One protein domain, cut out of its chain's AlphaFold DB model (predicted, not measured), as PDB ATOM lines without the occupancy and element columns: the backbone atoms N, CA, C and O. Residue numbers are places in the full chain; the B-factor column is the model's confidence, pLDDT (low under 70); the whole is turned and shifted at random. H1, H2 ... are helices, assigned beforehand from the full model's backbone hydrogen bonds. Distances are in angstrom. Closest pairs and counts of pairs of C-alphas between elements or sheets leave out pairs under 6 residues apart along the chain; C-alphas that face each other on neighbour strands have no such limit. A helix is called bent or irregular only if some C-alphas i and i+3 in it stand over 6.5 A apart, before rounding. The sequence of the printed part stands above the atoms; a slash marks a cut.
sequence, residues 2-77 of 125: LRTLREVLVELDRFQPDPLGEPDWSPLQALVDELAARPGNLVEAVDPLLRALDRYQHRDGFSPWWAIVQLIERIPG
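This is residues 2 to 77 of the 125 residues of an uncharacterized protein of Deltaproteobacteria bacterium (UniProt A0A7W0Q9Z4). What is the shape? Four helices stand side by side in an up-and-down bundle, each running against the one before, in a ring H3, H1, H2, H4. What makes it up? The 76 printed residues hold H1 to H4 in chain order, all helix; the whole is compact, radius of gyration of the C-alphas 12.0 A, spans 37 by 24 by 17 A.

What touches the longest helix? H3, residues 43 to 56, touches H1, residues 5 to 14, the same way at 17 degrees, closest C-alphas Asp 13 and Pro 48, 6.1 A. H3 and H4, residues 65 to 74, form a hairpin, closest C-alphas Val 46 and Ile 72, 6.0 A. How do the backbones run? O i to N i+4 pairs are within hydrogen-bond range throughout H1, H4 and H2, residues 26 to 36, and 8 of 10 in H3.

How long is H3? It measures 21.0 A, only just irregular: C-alphas 44 and 47 are 6.7 A apart. Where are anchors? C-alpha 5 is at (126.780, 133.522, 134.747), C-alpha 74 at (139.510, 123.352, 132.110).

Which link is long? H1 to H2, 11 residues. Any cut or low confidence? The printed part has no cut; no printed residue is under 70.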
ATOM      1  N   LEU A   2     118.011 128.766 138.021       81.62
ATOM      2  CA  LEU A   2     119.472 128.809 137.892       81.62
ATOM      3  C   LEU A   2     119.908 130.274 137.777       81.62
ATOM      4  O   LEU A   2     119.274 131.026 137.035       81.62
ATOM      5  N   ARG A   3     120.966 130.667 138.494       91.81
ATOM      6  CA  ARG A   3     121.566 131.999 138.351       91.81
ATOM      7  C   ARG A   3     122.114 132.172 136.933       91.81
ATOM      8  O   ARG A   3     122.494 131.207 136.260       91.81
ATOM      9  N   THR A   4     122.199 133.397 136.459       95.06
ATOM     10  CA  THR A   4     122.982 133.757 135.274       95.06
ATOM     11  C   THR A   4     124.478 133.669 135.586       95.06
ATOM     12  O   THR A   4     124.881 133.726 136.745       95.06
ATOM     13  N   LEU A   5     125.323 133.533 134.558       95.12
ATOM     14  CA  LEU A   5     126.780 133.522 134.747       95.12
ATOM     15  C   LEU A   5     127.244 134.798 135.461       95.12
ATOM     16  O   LEU A   5     127.935 134.729 136.471       95.12
ATOM     17  N   ARG A   6     126.747 135.953 135.008       95.50
ATOM     18  CA  ARG A   6     127.026 137.255 135.616       95.50
ATOM     19  C   ARG A   6     126.688 137.306 137.106       95.50
ATOM     20  O   ARG A   6     127.465 137.868 137.868       95.50
ATOM     21  N   GLU A   7     125.552 136.752 137.524       96.75
ATOM     22  CA  GLU A   7     125.180 136.709 138.945       96.75
ATOM     23  C   GLU A   7     126.184 135.894 139.763       96.75
ATOM     24  O   GLU A   7     126.640 136.374 140.797       96.75
ATOM     25  N   VAL A   8     126.606 134.726 139.267       97.19
ATOM     26  CA  VAL A   8     127.616 133.902 139.952       97.19
ATOM     27  C   VAL A   8     128.956 134.624 140.055       97.19
ATOM     28  O   VAL A   8     129.566 134.614 141.119       97.19
ATOM     29  N   LEU A   9     129.406 135.291 138.988       97.06
ATOM     30  CA  LEU A   9     130.664 136.046 139.011       97.06
ATOM     31  C   LEU A   9     130.604 137.233 139.981       97.06
ATOM     32  O   LEU A   9     131.554 137.475 140.720       97.06
ATOM     33  N   VAL A  10     129.470 137.941 140.032       96.81
ATOM     34  CA  VAL A  10     129.253 139.025 141.002       96.81
ATOM     35  C   VAL A  10     129.276 138.494 142.434       96.81
ATOM     36  O   VAL A  10     129.853 139.137 143.309       96.81
ATOM     37  N   GLU A  11     128.661 137.342 142.692       97.00
ATOM     38  CA  GLU A  11     128.714 136.709 144.010       97.00
ATOM     39  C   GLU A  11     130.124 136.231 144.369       97.00
ATOM     40  O   GLU A  11     130.550 136.425 145.505       97.00
ATOM     41  N   LEU A  12     130.884 135.698 143.409       96.81
ATOM     42  CA  LEU A  12     132.282 135.305 143.603       96.81
ATOM     43  C   LEU A  12     133.156 136.505 143.999       96.81
ATOM     44  O   LEU A  12     133.932 136.441 144.956       96.81
ATOM     45  N   ASP A  13     132.998 137.635 143.308       96.00
ATOM     46  CA  ASP A  13     133.718 138.869 143.635       96.00
ATOM     47  C   ASP A  13     133.285 139.445 144.993       96.00
ATOM     48  O   ASP A  13     134.105 140.006 145.721       96.00
ATOM     49  N   ARG A  14     132.020 139.273 145.384       95.94
ATOM     50  CA  ARG A  14     131.481 139.788 146.655       95.94
ATOM     51  C   ARG A  14     131.642 138.853 147.842       95.94
ATOM     52  O   ARG A  14     131.411 139.309 148.961       95.94
ATOM     53  N   PHE A  15     132.002 137.592 147.618       95.88
ATOM     54  CA  PHE A  15     132.168 136.618 148.688       95.88
ATOM     55  C   PHE A  15     133.079 137.183 149.778       95.88
ATOM     56  O   PHE A  15     134.099 137.803 149.484       95.88
ATOM     57  N   GLN A  16     132.695 136.986 151.035       91.62
ATOM     58  CA  GLN A  16     133.518 137.244 152.207       91.62
ATOM     59  C   GLN A  16     133.202 136.141 153.222       91.62
ATOM     60  O   GLN A  16     132.018 135.901 153.472       91.62
ATOM     61  N   PRO A  17     134.210 135.455 153.785       88.25
ATOM     62  CA  PRO A  17     133.970 134.519 154.876       88.25
ATOM     63  C   PRO A  17     133.481 135.280 156.119       88.25
ATOM     64  O   PRO A  17     133.737 136.480 156.249       88.25
ATOM     65  N   ASP A  18     132.799 134.583 157.031       82.50
ATOM     66  CA  ASP A  18     132.355 135.167 158.303       82.50
ATOM     67  C   ASP A  18     133.559 135.769 159.063       82.50
ATOM     68  O   ASP A  18     134.524 135.053 159.341       82.50
ATOM     69  N   PRO A  19     133.544 137.078 159.386       76.62
ATOM     70  CA  PRO A  19     134.653 137.724 160.080       76.62
ATOM     71  C   PRO A  19     134.723 137.405 161.583       76.62
ATOM     72  O   PRO A  19     135.718 137.766 162.214       76.62
ATOM     73  N   LEU A  20     133.686 136.801 162.172       80.06
ATOM     74  CA  LEU A  20     133.557 136.586 163.620       80.06
ATOM     75  C   LEU A  20     133.643 135.107 164.042       80.06
ATOM     76  O   LEU A  20     133.650 134.831 165.243       80.06
ATOM     77  N   GLY A  21     133.721 134.173 163.090       78.75
ATOM     78  CA  GLY A  21     133.756 132.726 163.331       78.75
ATOM     79  C   GLY A  21     134.886 132.004 162.592       78.75
ATOM     80  O   GLY A  21     135.729 132.626 161.946       78.75
ATOM     81  N   GLU A  22     134.909 130.670 162.688       82.38
ATOM     82  CA  GLU A  22     135.742 129.855 161.795       82.38
ATOM     83  C   GLU A  22     135.281 130.080 160.345       82.38
ATOM     84  O   GLU A  22     134.078 130.014 160.076       82.38
ATOM     85  N   PRO A  23     136.198 130.378 159.407       85.94
ATOM     86  CA  PRO A  23     135.808 130.743 158.058       85.94
ATOM     87  C   PRO A  23     135.159 129.552 157.344       85.94
ATOM     88  O   PRO A  23     135.811 128.550 157.049       85.94
ATOM     89  N   ASP A  24     133.870 129.686 157.030       90.88
ATOM     90  CA  ASP A  24     133.156 128.731 156.190       90.88
ATOM     91  C   ASP A  24     133.396 129.039 154.707       90.88
ATOM     92  O   ASP A  24     132.917 130.033 154.152       90.88
ATOM     93  N   TRP A  25     134.155 128.160 154.054       94.50
ATOM     94  CA  TRP A  25     134.465 128.243 152.628       94.50
ATOM     95  C   TRP A  25     133.454 127.511 151.745       94.50
ATOM     96  O   TRP A  25     133.542 127.607 150.517       94.50
ATOM     97  N   SER A  26     132.493 126.795 152.335       94.19
ATOM     98  CA  SER A  26     131.486 126.042 151.588       94.19
ATOM     99  C   SER A  26     130.670 126.901 150.609       94.19
ATOM    100  O   SER A  26     130.427 126.419 149.498       94.19
ATOM    101  N   PRO A  27     130.327 128.181 150.888       95.50
ATOM    102  CA  PRO A  27     129.601 128.990 149.915       95.50
ATOM    103  C   PRO A  27     130.472 129.362 148.710       95.50
ATOM    104  O   PRO A  27     129.985 129.374 147.580       95.50
ATOM    105  N   LEU A  28     131.770 129.609 148.920       96.81
ATOM    106  CA  LEU A  28     132.710 129.846 147.824       96.81
ATOM    107  C   LEU A  28     132.899 128.580 146.982       96.81
ATOM    108  O   LEU A  28     132.859 128.658 145.755       96.81
ATOM    109  N   GLN A  29     133.039 127.416 147.623       97.06
ATOM    110  CA  GLN A  29     133.096 126.133 146.920       97.06
ATOM    111  C   GLN A  29     131.839 125.911 146.067       97.06
ATOM    112  O   GLN A  29     131.954 125.554 144.899       97.06
ATOM    113  N   ALA A  30     130.650 126.217 146.596       96.69
ATOM    114  CA  ALA A  30     129.400 126.088 145.851       96.69
ATOM    115  C   ALA A  30     129.344 126.995 144.606       96.69
ATOM    116  O   ALA A  30     128.817 126.583 143.572       96.69
ATOM    117  N   LEU A  31     129.905 128.211 144.666       97.56
ATOM    118  CA  LEU A  31     130.022 129.091 143.492       97.56
ATOM    119  C   LEU A  31     130.954 128.489 142.430       97.56
ATOM    120  O   LEU A  31     130.641 128.533 141.240       97.56
ATOM    121  N   VAL A  32     132.077 127.905 142.854       97.69
ATOM    122  CA  VAL A  32     133.044 127.240 141.964       97.69
ATOM    123  C   VAL A  32     132.428 126.000 141.317       97.69
ATOM    124  O   VAL A  32     132.549 125.823 140.106       97.69
ATOM    125  N   ASP A  33     131.712 125.183 142.088       97.00
ATOM    126  CA  ASP A  33     131.018 123.994 141.586       97.00
ATOM    127  C   ASP A  33     129.909 124.372 140.595       97.00
ATOM    128  O   ASP A  33     129.749 123.725 139.557       97.00
ATOM    129  N   GLU A  34     129.179 125.460 140.863       96.56
ATOM    130  CA  GLU A  34     128.177 125.972 139.931       96.56
ATOM    131  C   GLU A  34     128.811 126.445 138.619       96.56
ATOM    132  O   GLU A  34     128.272 126.152 137.551       96.56
ATOM    133  N   LEU A  35     129.955 127.138 138.664       97.00
ATOM    134  CA  LEU A  35     130.704 127.488 137.454       97.00
ATOM    135  C   LEU A  35     131.171 126.227 136.717       97.00
ATOM    136  O   LEU A  35     130.967 126.118 135.512       97.00
ATOM    137  N   ALA A  36     131.720 125.243 137.427       96.00
ATOM    138  CA  ALA A  36     132.227 124.005 136.836       96.00
ATOM    139  C   ALA A  36     131.144 123.143 136.161       96.00
ATOM    140  O   ALA A  36     131.456 122.373 135.247       96.00
ATOM    141  N   ALA A  37     129.892 123.260 136.607       95.44
ATOM    142  CA  ALA A  37     128.743 122.561 136.036       95.44
ATOM    143  C   ALA A  37     128.129 123.276 134.816       95.44
ATOM    144  O   ALA A  37     127.275 122.699 134.135       95.44
ATOM    145  N   ARG A  38     128.523 124.525 134.529       94.50
ATOM    146  CA  ARG A  38     127.955 125.292 133.412       94.50
ATOM    147  C   ARG A  38     128.496 124.806 132.063       94.50
ATOM    148  O   ARG A  38     129.700 124.598 131.921       94.50
ATOM    149  N   PRO A  39     127.630 124.672 131.043       90.69
ATOM    150  CA  PRO A  39     128.080 124.433 129.681       90.69
ATOM    151  C   PRO A  39     128.644 125.717 129.055       90.69
ATOM    152  O   PRO A  39     128.220 126.823 129.391       90.69
ATOM    153  N   GLY A  40     129.530 125.557 128.073       89.19
ATOM    154  CA  GLY A  40     130.100 126.661 127.296       89.19
ATOM    155  C   GLY A  40     131.490 127.093 127.763       89.19
ATOM    156  O   GLY A  40     132.071 126.504 128.673       89.19
ATOM    157  N   ASN A  41     132.046 128.102 127.090       91.00
ATOM    158  CA  ASN A  41     133.323 128.689 127.482       91.00
ATOM    159  C   ASN A  41     133.095 129.710 128.607       91.00
ATOM    160  O   ASN A  41     132.228 130.573 128.492       91.00
ATOM    161  N   LEU A  42     133.887 129.606 129.673       95.81
ATOM    162  CA  LEU A  42     133.826 130.456 130.861       95.81
ATOM    163  C   LEU A  42     135.077 131.333 130.997       95.81
ATOM    164  O   LEU A  42     135.487 131.634 132.110       95.81
ATOM    165  N   VAL A  43     135.702 131.742 129.889       95.81
ATOM    166  CA  VAL A  43     136.919 132.579 129.913       95.81
ATOM    167  C   VAL A  43     136.762 133.849 130.758       95.81
ATOM    168  O   VAL A  43     137.685 134.230 131.466       95.81
ATOM    169  N   GLU A  44     135.563 134.439 130.799       95.12
ATOM    170  CA  GLU A  44     135.247 135.593 131.655       95.12
ATOM    171  C   GLU A  44     135.290 135.299 133.166       95.12
ATOM    172  O   GLU A  44     135.333 136.226 133.973       95.12
ATOM    173  N   ALA A  45     135.295 134.024 133.563       96.88
ATOM    174  CA  ALA A  45     135.418 133.600 134.953       96.88
ATOM    175  C   ALA A  45     136.875 133.528 135.431       96.88
ATOM    176  O   ALA A  45     137.088 133.491 136.641       96.88
ATOM    177  N   VAL A  46     137.868 133.525 134.527       96.50
ATOM    178  CA  VAL A  46     139.288 133.392 134.901       96.50
ATOM    179  C   VAL A  46     139.697 134.512 135.855       96.50
ATOM    180  O   VAL A  46     140.100 134.218 136.976       96.50
ATOM    181  N   ASP A  47     139.500 135.780 135.489       95.19
ATOM    182  CA  ASP A  47     139.900 136.912 136.338       95.19
ATOM    183  C   ASP A  47     139.189 136.929 137.708       95.19
ATOM    184  O   ASP A  47     139.872 137.070 138.726       95.19
ATOM    185  N   PRO A  48     137.851 136.762 137.806       96.25
ATOM    186  CA  PRO A  48     137.176 136.592 139.094       96.25
ATOM    187  C   PRO A  48     137.743 135.453 139.958       96.25
ATOM    188  O   PRO A  48     137.894 135.611 141.173       96.25
ATOM    189  N   LEU A  49     138.087 134.313 139.349       97.50
ATOM    190  CA  LEU A  49     138.671 133.167 140.052       97.50
ATOM    191  C   LEU A  49     140.097 133.466 140.539       97.50
ATOM    192  O   LEU A  49     140.415 133.153 141.687       97.50
ATOM    193  N   LEU A  50     140.923 134.134 139.727       96.06
ATOM    194  CA  LEU A  50     142.251 134.611 140.138       96.06
ATOM    195  C   LEU A  50     142.142 135.565 141.332       96.06
ATOM    196  O   LEU A  50     142.801 135.353 142.349       96.06
ATOM    197  N   ARG A  51     141.228 136.543 141.279       95.06
ATOM    198  CA  ARG A  51     140.973 137.458 142.406       95.06
ATOM    199  C   ARG A  51     140.507 136.736 143.668       95.06
ATOM    200  O   ARG A  51     140.790 137.196 144.774       95.06
ATOM    201  N   ALA A  52     139.748 135.649 143.544       95.69
ATOM    202  CA  ALA A  52     139.355 134.842 144.699       95.69
ATOM    203  C   ALA A  52     140.574 134.141 145.323       95.69
ATOM    204  O   ALA A  52     140.742 134.188 146.542       95.69
ATOM    205  N   LEU A  53     141.450 133.558 144.499       96.25
ATOM    206  CA  LEU A  53     142.697 132.954 144.968       96.25
ATOM    207  C   LEU A  53     143.603 133.991 145.641       96.25
ATOM    208  O   LEU A  53     144.005 133.782 146.781       96.25
ATOM    209  N   ASP A  54     143.847 135.138 145.006       93.19
ATOM    210  CA  ASP A  54     144.675 136.205 145.584       93.19
ATOM    211  C   ASP A  54     144.157 136.686 146.945       93.19
ATOM    212  O   ASP A  54     144.942 136.903 147.868       93.19
ATOM    213  N   ARG A  55     142.833 136.810 147.107       93.12
ATOM    214  CA  ARG A  55     142.230 137.267 148.368       93.12
ATOM    215  C   ARG A  55     142.341 136.259 149.509       93.12
ATOM    216  O   ARG A  55     142.444 136.677 150.666       93.12
ATOM    217  N   TYR A  56     142.244 134.962 149.216       93.69
ATOM    218  CA  TYR A  56     141.968 133.956 150.248       93.69
ATOM    219  C   TYR A  56     143.023 132.867 150.397       93.69
ATOM    220  O   TYR A  56     143.031 132.215 151.433       93.69
ATOM    221  N   GLN A  57     143.943 132.688 149.450       90.75
ATOM    222  CA  GLN A  57     144.892 131.566 149.473       90.75
ATOM    223  C   GLN A  57     145.776 131.478 150.723       90.75
ATOM    224  O   GLN A  57     146.221 130.397 151.089       90.75
ATOM    225  N   HIS A  58     146.027 132.609 151.381       89.88
ATOM    226  CA  HIS A  58     146.841 132.684 152.595       89.88
ATOM    227  C   HIS A  58     146.009 132.612 153.882       89.88
ATOM    228  O   HIS A  58     146.550 132.780 154.972       89.88
ATOM    229  N   ARG A  59     144.688 132.434 153.774       88.69
ATOM    230  CA  ARG A  59     143.793 132.312 154.926       88.69
ATOM    231  C   ARG A  59     143.803 130.873 155.424       88.69
ATOM    232  O   ARG A  59     143.708 129.932 154.637       88.69
ATOM    233  N   ASP A  60     143.841 130.722 156.742       83.19
ATOM    234  CA  ASP A  60     143.761 129.413 157.377       83.19
ATOM    235  C   ASP A  60     142.474 128.678 156.976       83.19
ATOM    236  O   ASP A  60     141.383 129.252 156.904       83.19
ATOM    237  N   GLY A  61     142.619 127.385 156.683       84.88
ATOM    238  CA  GLY A  61     141.508 126.514 156.306       84.88
ATOM    239  C   GLY A  61     140.963 126.717 154.889       84.88
ATOM    240  O   GLY A  61     139.970 126.073 154.556       84.88
ATOM    241  N   PHE A  62     141.577 127.565 154.050       90.50
ATOM    242  CA  PHE A  62     141.133 127.778 152.668       90.50
ATOM    243  C   PHE A  62     141.204 126.486 151.837       90.50
ATOM    244  O   PHE A  62     142.264 126.068 151.371       90.50
ATOM    245  N   SER A  63     140.051 125.851 151.634       90.50
ATOM    246  CA  SER A  63     139.907 124.587 150.903       90.50
ATOM    247  C   SER A  63     139.577 124.700 149.401       90.50
ATOM    248  O   SER A  63     139.985 123.795 148.667       90.50
ATOM    249  N   PRO A  64     138.940 125.774 148.874       95.44
ATOM    250  CA  PRO A  64     138.563 125.842 147.454       95.44
ATOM    251  C   PRO A  64     139.720 125.968 146.459       95.44
ATOM    252  O   PRO A  64     139.487 125.906 145.251       95.44
ATOM    253  N   TRP A  65     140.963 126.142 146.927       95.56
ATOM    254  CA  TRP A  65     142.145 126.367 146.086       95.56
ATOM    255  C   TRP A  65     142.219 125.417 144.890       95.56
ATOM    256  O   TRP A  65     142.281 125.849 143.739       95.56
ATOM    257  N   TRP A  66     142.186 124.109 145.154       95.19
ATOM    258  CA  TRP A  66     142.381 123.119 144.102       95.19
ATOM    259  C   TRP A  66     141.209 123.076 143.121       95.19
ATOM    260  O   TRP A  66     141.432 122.957 141.917       95.19
ATOM    261  N   ALA A  67     139.980 123.242 143.611       97.19
ATOM    262  CA  ALA A  67     138.796 123.297 142.762       97.19
ATOM    263  C   ALA A  67     138.845 124.501 141.811       97.19
ATOM    264  O   ALA A  67     138.562 124.356 140.622       97.19
ATOM    265  N   ILE A  68     139.276 125.666 142.304       97.88
ATOM    266  CA  ILE A  68     139.431 126.867 141.480       97.88
ATOM    267  C   ILE A  68     140.516 126.661 140.417       97.88
ATOM    268  O   ILE A  68     140.270 126.927 139.243       97.88
ATOM    269  N   VAL A  69     141.695 126.153 140.794       96.56
ATOM    270  CA  VAL A  69     142.782 125.890 139.833       96.56
ATOM    271  C   VAL A  69     142.336 124.893 138.764       96.56
ATOM    272  O   VAL A  69     142.534 125.137 137.576       96.56
ATOM    273  N   GLN A  70     141.684 123.795 139.157       96.19
ATOM    274  CA  GLN A  70     141.159 122.814 138.204       96.19
ATOM    275  C   GLN A  70     140.088 123.402 137.283       96.19
ATOM    276  O   GLN A  70     140.034 123.033 136.110       96.19
ATOM    277  N   LEU A  71     139.232 124.291 137.791       97.25
ATOM    278  CA  LEU A  71     138.247 124.981 136.970       97.25
ATOM    279  C   LEU A  71     138.932 125.879 135.938       97.25
ATOM    280  O   LEU A  71     138.628 125.746 134.756       97.25
ATOM    281  N   ILE A  72     139.878 126.726 136.361       97.00
ATOM    282  CA  ILE A  72     140.638 127.609 135.462       97.00
ATOM    283  C   ILE A  72     141.270 126.795 134.329       97.00
ATOM    284  O   ILE A  72     141.090 127.113 133.161       97.00
ATOM    285  N   GLU A  73     141.932 125.689 134.653       95.19
ATOM    286  CA  GLU A  73     142.667 124.881 133.671       95.19
ATOM    287  C   GLU A  73     141.786 124.092 132.703       95.19
ATOM    288  O   GLU A  73     142.266 123.594 131.684       95.19
ATOM    289  N   ARG A  74     140.494 123.962 133.009       94.88
ATOM    290  CA  ARG A  74     139.510 123.352 132.110       94.88
ATOM    291  C   ARG A  74     138.922 124.352 131.116       94.88
ATOM    292  O   ARG A  74     138.245 123.921 130.183       94.88
ATOM    293  N   ILE A  75     139.137 125.654 131.307       96.06
ATOM    294  CA  ILE A  75     138.568 126.709 130.465       96.06
ATOM    295  C   ILE A  75     139.431 126.881 129.207       96.06
ATOM    296  O   ILE A  75     140.599 127.234 129.320       96.06
ATOM    297  N   PRO A  76     138.902 126.689 127.987       93.56
ATOM    298  CA  PRO A  76     139.688 126.901 126.774       93.56
ATOM    299  C   PRO A  76     140.201 128.345 126.660       93.56
ATOM    300  O   PRO A  76     139.407 129.289 126.673       93.56
ATOM    301  N   GLY A  77     141.519 128.506 126.503       91.44
ATOM    302  CA  GLY A  77     142.177 129.813 126.397       91.44
ATOM    303  C   GLY A  77     142.487 130.484 127.738       91.44
ATOM    304  O   GLY A  77     142.830 131.668 127.748       91.44
TER     305      GLY A  77